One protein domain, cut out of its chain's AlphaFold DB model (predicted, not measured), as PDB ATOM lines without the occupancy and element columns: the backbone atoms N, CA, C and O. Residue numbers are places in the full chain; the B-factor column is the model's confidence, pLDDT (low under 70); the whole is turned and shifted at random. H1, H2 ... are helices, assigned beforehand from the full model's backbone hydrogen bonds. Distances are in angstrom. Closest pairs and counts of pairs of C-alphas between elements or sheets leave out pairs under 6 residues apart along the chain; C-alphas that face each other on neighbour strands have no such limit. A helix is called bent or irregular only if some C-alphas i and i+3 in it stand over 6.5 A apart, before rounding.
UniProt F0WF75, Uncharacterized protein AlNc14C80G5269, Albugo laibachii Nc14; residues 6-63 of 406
ATOM      1  N   ILE A   6       9.088 -14.098  20.499       68.69
ATOM      2  CA  ILE A   6      10.324 -14.699  19.957       68.69
ATOM      3  C   ILE A   6      11.586 -14.281  20.740       68.69
ATOM      4  O   ILE A   6      12.572 -15.013  20.793       68.69
ATOM      5  N   ALA A   7      11.581 -13.100  21.359       79.12
ATOM      6  CA  ALA A   7      12.694 -12.637  22.182       79.12
ATOM      7  C   ALA A   7      12.661 -13.214  23.607       79.12
ATOM      8  O   ALA A   7      13.673 -13.119  24.294       79.12
ATOM      9  N   ARG A   8      11.547 -13.821  24.052       84.38
ATOM     10  CA  ARG A   8      11.479 -14.513  25.350       84.38
ATOM     11  C   ARG A   8      12.152 -15.874  25.287       84.38
ATOM     12  O   ARG A   8      13.076 -16.084  26.054       84.38
ATOM     13  N   ASP A   9      11.811 -16.708  24.309       87.81
ATOM     14  CA  ASP A   9      12.405 -18.048  24.179       87.81
ATOM     15  C   ASP A   9      13.935 -17.988  24.051       87.81
ATOM     16  O   ASP A   9      14.665 -18.779  24.646       87.81
ATOM     17  N   ARG A  10      14.448 -16.998  23.306       86.69
ATOM     18  CA  ARG A  10      15.895 -16.776  23.184       86.69
ATOM     19  C   ARG A  10      16.536 -16.234  24.457       86.69
ATOM     20  O   ARG A  10      17.689 -16.556  24.726       86.69
ATOM     21  N   LEU A  11      15.820 -15.403  25.215       86.81
ATOM     22  CA  LEU A  11      16.291 -14.921  26.510       86.81
ATOM     23  C   LEU A  11      16.340 -16.070  27.521       86.81
ATOM     24  O   LEU A  11      17.330 -16.194  28.231       86.81
ATOM     25  N   ASP A  12      15.326 -16.932  27.534       91.19
ATOM     26  CA  ASP A  12      15.274 -18.108  28.397       91.19
ATOM     27  C   ASP A  12      16.403 -19.090  28.046       91.19
ATOM     28  O   ASP A  12      17.111 -19.539  28.941       91.19
ATOM     29  N   ALA A  13      16.673 -19.322  26.756       91.31
ATOM     30  CA  ALA A  13      17.820 -20.123  26.317       91.31
ATOM     31  C   ALA A  13      19.173 -19.528  26.757       91.31
ATOM     32  O   ALA A  13      20.053 -20.264  27.202       91.31
ATOM     33  N   ALA A  14      19.339 -18.203  26.673       89.81
ATOM     34  CA  ALA A  14      20.542 -17.522  27.155       89.81
ATOM     35  C   ALA A  14      20.690 -17.631  28.682       89.81
ATOM     36  O   ALA A  14      21.793 -17.826  29.185       89.81
ATOM     37  N   ILE A  15      19.584 -17.531  29.426       90.00
ATOM     38  CA  ILE A  15      19.567 -17.706  30.883       90.00
ATOM     39  C   ILE A  15      19.951 -19.140  31.255       90.00
ATOM     40  O   ILE A  15      20.760 -19.323  32.162       90.00
ATOM     41  N   THR A  16      19.403 -20.151  30.574       94.50
ATOM     42  CA  THR A  16      19.771 -21.555  30.795       94.50
ATOM     43  C   THR A  16      21.260 -21.773  30.545       94.50
ATOM     44  O   THR A  16      21.938 -22.267  31.437       94.50
ATOM     45  N   TYR A  17      21.785 -21.295  29.413       92.12
ATOM     46  CA  TYR A  17      23.211 -21.400  29.092       92.12
ATOM     47  C   TYR A  17      24.104 -20.788  30.187       92.12
ATOM     48  O   TYR A  17      25.026 -21.436  30.672       92.12
ATOM     49  N   LEU A  18      23.794 -19.566  30.639       88.94
ATOM     50  CA  LEU A  18      24.559 -18.904  31.702       88.94
ATOM     51  C   LEU A  18      24.475 -19.649  33.041       88.94
ATOM     52  O   LEU A  18      25.444 -19.660  33.798       88.94
ATOM     53  N   ASN A  19      23.329 -20.254  33.362       91.31
ATOM     54  CA  ASN A  19      23.193 -21.054  34.578       91.31
ATOM     55  C   ASN A  19      24.031 -22.334  34.510       91.31
ATOM     56  O   ASN A  19      24.672 -22.661  35.508       91.31
ATOM     57  N   ASP A  20      24.080 -22.996  33.353       89.06
ATOM     58  CA  ASP A  20      24.920 -24.177  33.132       89.06
ATOM     59  C   ASP A  20      26.412 -23.816  33.274       89.06
ATOM     60  O   ASP A  20      27.177 -24.535  33.915       89.06
ATOM     61  N   GLU A  21      26.829 -22.653  32.763       87.44
ATOM     62  CA  GLU A  21      28.202 -22.143  32.893       87.44
ATOM     63  C   GLU A  21      28.557 -21.791  34.351       87.44
ATOM     64  O   GLU A  21      29.644 -22.111  34.837       87.44
ATOM     65  N   ILE A  22      27.619 -21.188  35.092       87.44
ATOM     66  CA  ILE A  22      27.763 -20.945  36.537       87.44
ATOM     67  C   ILE A  22      27.839 -22.268  37.309       87.44
ATOM     68  O   ILE A  22      28.579 -22.363  38.290       87.44
ATOM     69  N   GLU A  23      27.073 -23.283  36.914       90.62
ATOM     70  CA  GLU A  23      27.118 -24.603  37.537       90.62
ATOM     71  C   GLU A  23      28.453 -25.305  37.263       90.62
ATOM     72  O   GLU A  23      29.068 -25.807  38.203       90.62
ATOM     73  N   ALA A  24      28.973 -25.229  36.035       84.75
ATOM     74  CA  ALA A  24      30.308 -25.713  35.691       84.75
ATOM     75  C   ALA A  24      31.403 -25.020  36.523       84.75
ATOM     76  O   ALA A  24      32.286 -25.685  37.066       84.75
ATOM     77  N   LEU A  25      31.308 -23.698  36.718       84.94
ATOM     78  CA  LEU A  25      32.219 -22.950  37.595       84.94
ATOM     79  C   LEU A  25      32.127 -23.383  39.064       84.94
ATOM     80  O   LEU A  25      33.135 -23.370  39.766       84.94
ATOM     81  N   LYS A  26      30.939 -23.762  39.548       89.31
ATOM     82  CA  LYS A  26      30.756 -24.279  40.916       89.31
ATOM     83  C   LYS A  26      31.309 -25.690  41.091       89.31
ATOM     84  O   LYS A  26      31.715 -26.031  42.197       89.31
ATOM     85  N   GLN A  27      31.294 -26.495  40.031       88.19
ATOM     86  CA  GLN A  27      31.839 -27.854  40.021       88.19
ATOM     87  C   GLN A  27      33.363 -27.885  39.817       88.19
ATOM     88  O   GLN A  27      33.979 -28.933  39.999       88.19
ATOM     89  N   ALA A  28      33.989 -26.758  39.468       88.56
ATOM     90  CA  ALA A  28      35.441 -26.638  39.401       88.56
ATOM     91  C   ALA A  28      36.052 -26.720  40.815       88.56
ATOM     92  O   ALA A  28      36.196 -25.720  41.517       88.56
ATOM     93  N   GLU A  29      36.398 -27.936  41.245       83.75
ATOM     94  CA  GLU A  29      36.959 -28.211  42.576       83.75
ATOM     95  C   GLU A  29      38.410 -27.733  42.727       83.75
ATOM     96  O   GLU A  29      38.875 -27.508  43.847       83.75
ATOM     97  N   THR A  30      39.139 -27.563  41.617       85.69
ATOM     98  CA  THR A  30      40.553 -27.177  41.654       85.69
ATOM     99  C   THR A  30      40.764 -25.712  41.266       85.69
ATOM    100  O   THR A  30      40.114 -25.181  40.363       85.69
ATOM    101  N   PRO A  31      41.735 -25.028  41.895       79.44
ATOM    102  CA  PRO A  31      42.066 -23.649  41.551       79.44
ATOM    103  C   PRO A  31      42.537 -23.499  40.093       79.44
ATOM    104  O   PRO A  31      42.396 -22.425  39.507       79.44
ATOM    105  N   GLU A  32      43.106 -24.542  39.498       78.56
ATOM    106  CA  GLU A  32      43.559 -24.556  38.104       78.56
ATOM    107  C   GLU A  32      42.383 -24.599  37.126       78.56
ATOM    108  O   GLU A  32      42.317 -23.769  36.221       78.56
ATOM    109  N   THR A  33      41.405 -25.484  37.355       80.12
ATOM    110  CA  THR A  33      40.200 -25.579  36.512       80.12
ATOM    111  C   THR A  33      39.379 -24.297  36.567       80.12
ATOM    112  O   THR A  33      38.988 -23.772  35.527       80.12
ATOM    113  N   LEU A  34      39.225 -23.711  37.756       81.56
ATOM    114  CA  LEU A  34      38.535 -22.434  37.930       81.56
ATOM    115  C   LEU A  34      39.258 -21.285  37.204       81.56
ATOM    116  O   LEU A  34      38.606 -20.419  36.622       81.56
ATOM    117  N   SER A  35      40.596 -21.291  37.186       76.56
ATOM    118  CA  SER A  35      41.381 -20.302  36.433       76.56
ATOM    119  C   SER A  35      41.156 -20.427  34.927       76.56
ATOM    120  O   SER A  35      40.924 -19.414  34.275       76.56
ATOM    121  N   ILE A  36      41.175 -21.651  34.390       76.94
ATOM    122  CA  ILE A  36      40.948 -21.921  32.962       76.94
ATOM    123  C   ILE A  36      39.536 -21.481  32.548       76.94
ATOM    124  O   ILE A  36      39.369 -20.801  31.537       76.94
ATOM    125  N   CYS A  37      38.518 -21.807  33.351       76.56
ATOM    126  CA  CYS A  37      37.142 -21.398  33.073       76.56
ATOM    127  C   CYS A  37      36.968 -19.871  33.121       76.56
ATOM    128  O   CYS A  37      36.318 -19.299  32.247       76.56
ATOM    129  N   LEU A  38      37.568 -19.188  34.104       78.25
ATOM    130  CA  LEU A  38      37.514 -17.724  34.193       78.25
ATOM    131  C   LEU A  38      38.281 -17.030  33.061       78.25
ATOM    132  O   LEU A  38      37.855 -15.971  32.607       78.25
ATOM    133  N   GLU A  39      39.399 -17.599  32.613       78.06
ATOM    134  CA  GLU A  39      40.172 -17.064  31.492       78.06
ATOM    135  C   GLU A  39      39.396 -17.182  30.174       78.06
ATOM    136  O   GLU A  39      39.336 -16.209  29.424       78.06
ATOM    137  N   GLY A  40      38.693 -18.297  29.951       73.44
ATOM    138  CA  GLY A  40      37.771 -18.446  28.820       73.44
ATOM    139  C   GLY A  40      36.677 -17.368  28.794       73.44
ATOM    140  O   GLY A  40      36.471 -16.727  27.767       73.44
ATOM    141  N   ILE A  41      36.052 -17.092  29.945       73.81
ATOM    142  CA  ILE A  41      35.003 -16.058  30.093       73.81
ATOM    143  C   ILE A  41      35.565 -14.628  29.964       73.81
ATOM    144  O   ILE A  41      34.838 -13.684  29.654       73.81
ATOM    145  N   ALA A  42      36.853 -14.426  30.247       67.12
ATOM    146  CA  ALA A  42      37.497 -13.122  30.104       67.12
ATOM    147  C   ALA A  42      37.876 -12.811  28.648       67.12
ATOM    148  O   ALA A  42      37.893 -11.638  28.262       67.12
ATOM    149  N   ILE A  43      38.207 -13.843  27.867       72.62
ATOM    150  CA  ILE A  43      38.612 -13.719  26.462       72.62
ATOM    151  C   ILE A  43      37.382 -13.589  25.562       72.62
ATOM    152  O   ILE A  43      37.341 -12.685  24.725       72.62
ATOM    153  N   ASP A  44      36.374 -14.436  25.775       69.19
ATOM    154  CA  ASP A  44      35.144 -14.444  24.992       69.19
ATOM    155  C   ASP A  44      33.943 -13.979  25.828       69.19
ATOM    156  O   ASP A  44      33.850 -14.279  27.018       69.19
ATOM    157  N   PRO A  45      32.993 -13.226  25.238       68.38
ATOM    158  CA  PRO A  45      31.787 -12.830  25.951       68.38
ATOM    159  C   PRO A  45      31.044 -14.077  26.468       68.38
ATOM    160  O   PRO A  45      30.975 -15.073  25.750       68.38
ATOM    161  N   PRO A  46      30.397 -14.006  27.649       73.31
ATOM    162  CA  PRO A  46      29.764 -15.156  28.314       73.31
ATOM    163  C   PRO A  46      28.568 -15.740  27.543       73.31
ATOM    164  O   PRO A  46      27.904 -16.657  27.997       73.31
ATOM    165  N   LEU A  47      28.232 -15.170  26.387       82.94
ATOM    166  CA  LEU A  47      27.269 -15.745  25.469       82.94
ATOM    167  C   LEU A  47      27.955 -15.936  24.114       82.94
ATOM    168  O   LEU A  47      28.488 -14.960  23.567       82.94
ATOM    169  N   PRO A  48      27.900 -17.143  23.525       83.19
ATOM    170  CA  PRO A  48      28.468 -17.390  22.211       83.19
ATOM    171  C   PRO A  48      27.821 -16.463  21.181       83.19
ATOM    172  O   PRO A  48      26.610 -16.494  20.934       83.19
ATOM    173  N   SER A  49      28.655 -15.622  20.565       81.62
ATOM    174  CA  SER A  49      28.198 -14.549  19.672       81.62
ATOM    175  C   SER A  49      27.396 -15.077  18.481       81.62
ATOM    176  O   SER A  49      26.478 -14.408  18.026       81.62
ATOM    177  N   SER A  50      27.679 -16.299  18.022       83.69
ATOM    178  CA  SER A  50      26.968 -16.955  16.916       83.69
ATOM    179  C   SER A  50      25.511 -17.307  17.230       83.69
ATOM    180  O   SER A  50      24.695 -17.371  16.314       83.69
ATOM    181  N   GLN A  51      25.170 -17.536  18.503       83.94
ATOM    182  CA  GLN A  51      23.828 -17.963  18.920       83.94
ATOM    183  C   GLN A  51      22.994 -16.805  19.479       83.94
ATOM    184  O   GLN A  51      21.769 -16.800  19.342       83.94
ATOM    185  N   PHE A  52      23.649 -15.801  20.071       87.69
ATOM    186  CA  PHE A  52      22.981 -14.742  20.834       87.69
ATOM    187  C   PHE A  52      23.270 -13.317  20.328       87.69
ATOM    188  O   PHE A  52      23.031 -12.358  21.063       87.69
ATOM    189  N   GLU A  53      23.731 -13.144  19.079       86.38
ATOM    190  CA  GLU A  53      24.097 -11.838  18.490       86.38
ATOM    191  C   GLU A  53      23.020 -10.758  18.691       86.38
ATOM    192  O   GLU A  53      23.326  -9.620  19.054       86.38
ATOM    193  N   ASP A  54      21.747 -11.122  18.526       83.06
ATOM    194  CA  ASP A  54      20.610 -10.203  18.648       83.06
ATOM    195  C   ASP A  54      20.401  -9.689  20.084       83.06
ATOM    196  O   ASP A  54      19.972  -8.548  20.282       83.06
ATOM    197  N   ILE A  55      20.707 -10.524  21.083       82.06
ATOM    198  CA  ILE A  55      20.633 -10.177  22.509       82.06
ATOM    199  C   ILE A  55      21.865  -9.358  22.887       82.06
ATOM    200  O   ILE A  55      21.732  -8.285  23.474       82.06
ATOM    201  N   ILE A  56      23.053  -9.812  22.478       80.94
ATOM    202  CA  ILE A  56      24.336  -9.148  22.742       80.94
ATOM    203  C   ILE A  56      24.349  -7.735  22.143       80.94
ATOM    204  O   ILE A  56      24.769  -6.789  22.801       80.94
ATOM    205  N   SER A  57      23.803  -7.550  20.937       79.88
ATOM    206  CA  SER A  57      23.707  -6.240  20.274       79.88
ATOM    207  C   SER A  57      22.822  -5.239  21.026       79.88
ATOM    208  O   SER A  57      23.011  -4.024  20.917       79.88
ATOM    209  N   GLN A  58      21.835  -5.731  21.779       77.00
ATOM    210  CA  GLN A  58      20.960  -4.911  22.624       77.00
ATOM    211  C   GLN A  58      21.536  -4.720  24.025       77.00
ATOM    212  O   GLN A  58      21.273  -3.698  24.673       77.00
ATOM    213  N   TRP A  59      22.350  -5.672  24.478       74.06
ATOM    214  CA  TRP A  59      23.095  -5.574  25.715       74.06
ATOM    215  C   TRP A  59      24.222  -4.557  25.570       74.06
ATOM    216  O   TRP A  59      25.347  -4.825  25.162       74.06
ATOM    217  N   LYS A  60      23.915  -3.326  25.970       67.12
ATOM    218  CA  LYS A  60      24.953  -2.364  26.315       67.12
ATOM    219  C   LYS A  60      25.614  -2.882  27.580       67.12
ATOM    220  O   LYS A  60      25.027  -2.738  28.651       67.12
ATOM    221  N   PHE A  61      26.789  -3.497  27.438       59.12
ATOM    222  CA  PHE A  61      27.623  -3.891  28.566       59.12
ATOM    223  C   PHE A  61      27.666  -2.739  29.568       59.12
ATOM    224  O   PHE A  61      28.196  -1.660  29.285       59.12
ATOM    225  N   LEU A  62      27.050  -2.953  30.729       61.19
ATOM    226  CA  LEU A  62      27.357  -2.120  31.871       61.19
ATOM    227  C   LEU A  62      28.816  -2.426  32.225       61.19
ATOM    228  O   LEU A  62      29.214  -3.592  32.163       61.19
ATOM    229  N   PRO A  63      29.634  -1.404  32.521       59.88
ATOM    230  CA  PRO A  63      31.021  -1.632  32.895       59.88
ATOM    231  C   PRO A  63      31.064  -2.655  34.031       59.88
ATOM    232  O   PRO A  63      30.291  -2.539  34.986       59.88
TER     233      PRO A  63
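What this domain is: This is residues 6 to 63 of the 406 residues of the protein "Uncharacterized protein AlNc14C80G5269" of Albugo laibachii Nc14 (UniProt F0WF75). One long helix, H1, runs along most of the model's length, and the rest of the printed part folds back beside it: H2 turns away from the end of H1 to make a narrow V with it, and the short H3 comes back over the first half of H1. The contacts between helices are few, and the tail, residues 58 to 63, sticks out. The printed part has 58 residues with three named helices, in the order H1, H2, H3, and no named strand; its class is all helix. It is loose, with a radius of gyration of the C-alphas of 12.9 A, and elongated, with spans of 39 by 21 by 20 A.

How they stand to each other: H1, residues 6 to 27, is close to but not clearly touching H2, residues 31 to 43; their closest C-alphas, those of Leu 25 and Leu 34, are 6.3 A apart. The two run opposite ways at a shallow tilt of 29 degrees. H1 only just touches H3, residues 49 to 56, with 3 pairs of C-alphas within 8 A, and does so with residues 10 to 14 alone. The closest C-alphas there are those of Ala 14 and Phe 52, 7.3 A apart. H1 and H3 run opposite ways at a steep tilt of 64 degrees, though the line of H3 is a rough one. H2 and H3 are apart. Every O i to N i+4 pair is within hydrogen-bond range in H2, against 17 of 18 in H1 and 2 of 4 in H3.

Where its parts are: H1 begins at C-alpha 6, (10.324, -14.699, 19.957), and is 32.2 A long from first to last C-alpha. H2 begins at C-alpha 31, (42.066, -23.649, 41.551), and is 18.4 A long. H3 is 7.3 A long and ends at C-alpha 56, (24.336, -9.148, 22.742); it is irregular, with C-alphas 51 and 54 standing 8.4 A apart.

The domain as a whole: The two C-alphas farthest apart, those of Ile 6 and Pro 31, are 39.4 A apart. The printed part has no cut, and the links H1 to H2 and H2 to H3 are tight. The mean pLDDT of the printed part is 81.0; it is under 70 at residues 6, 42, 44 to 45 and 60 to 63.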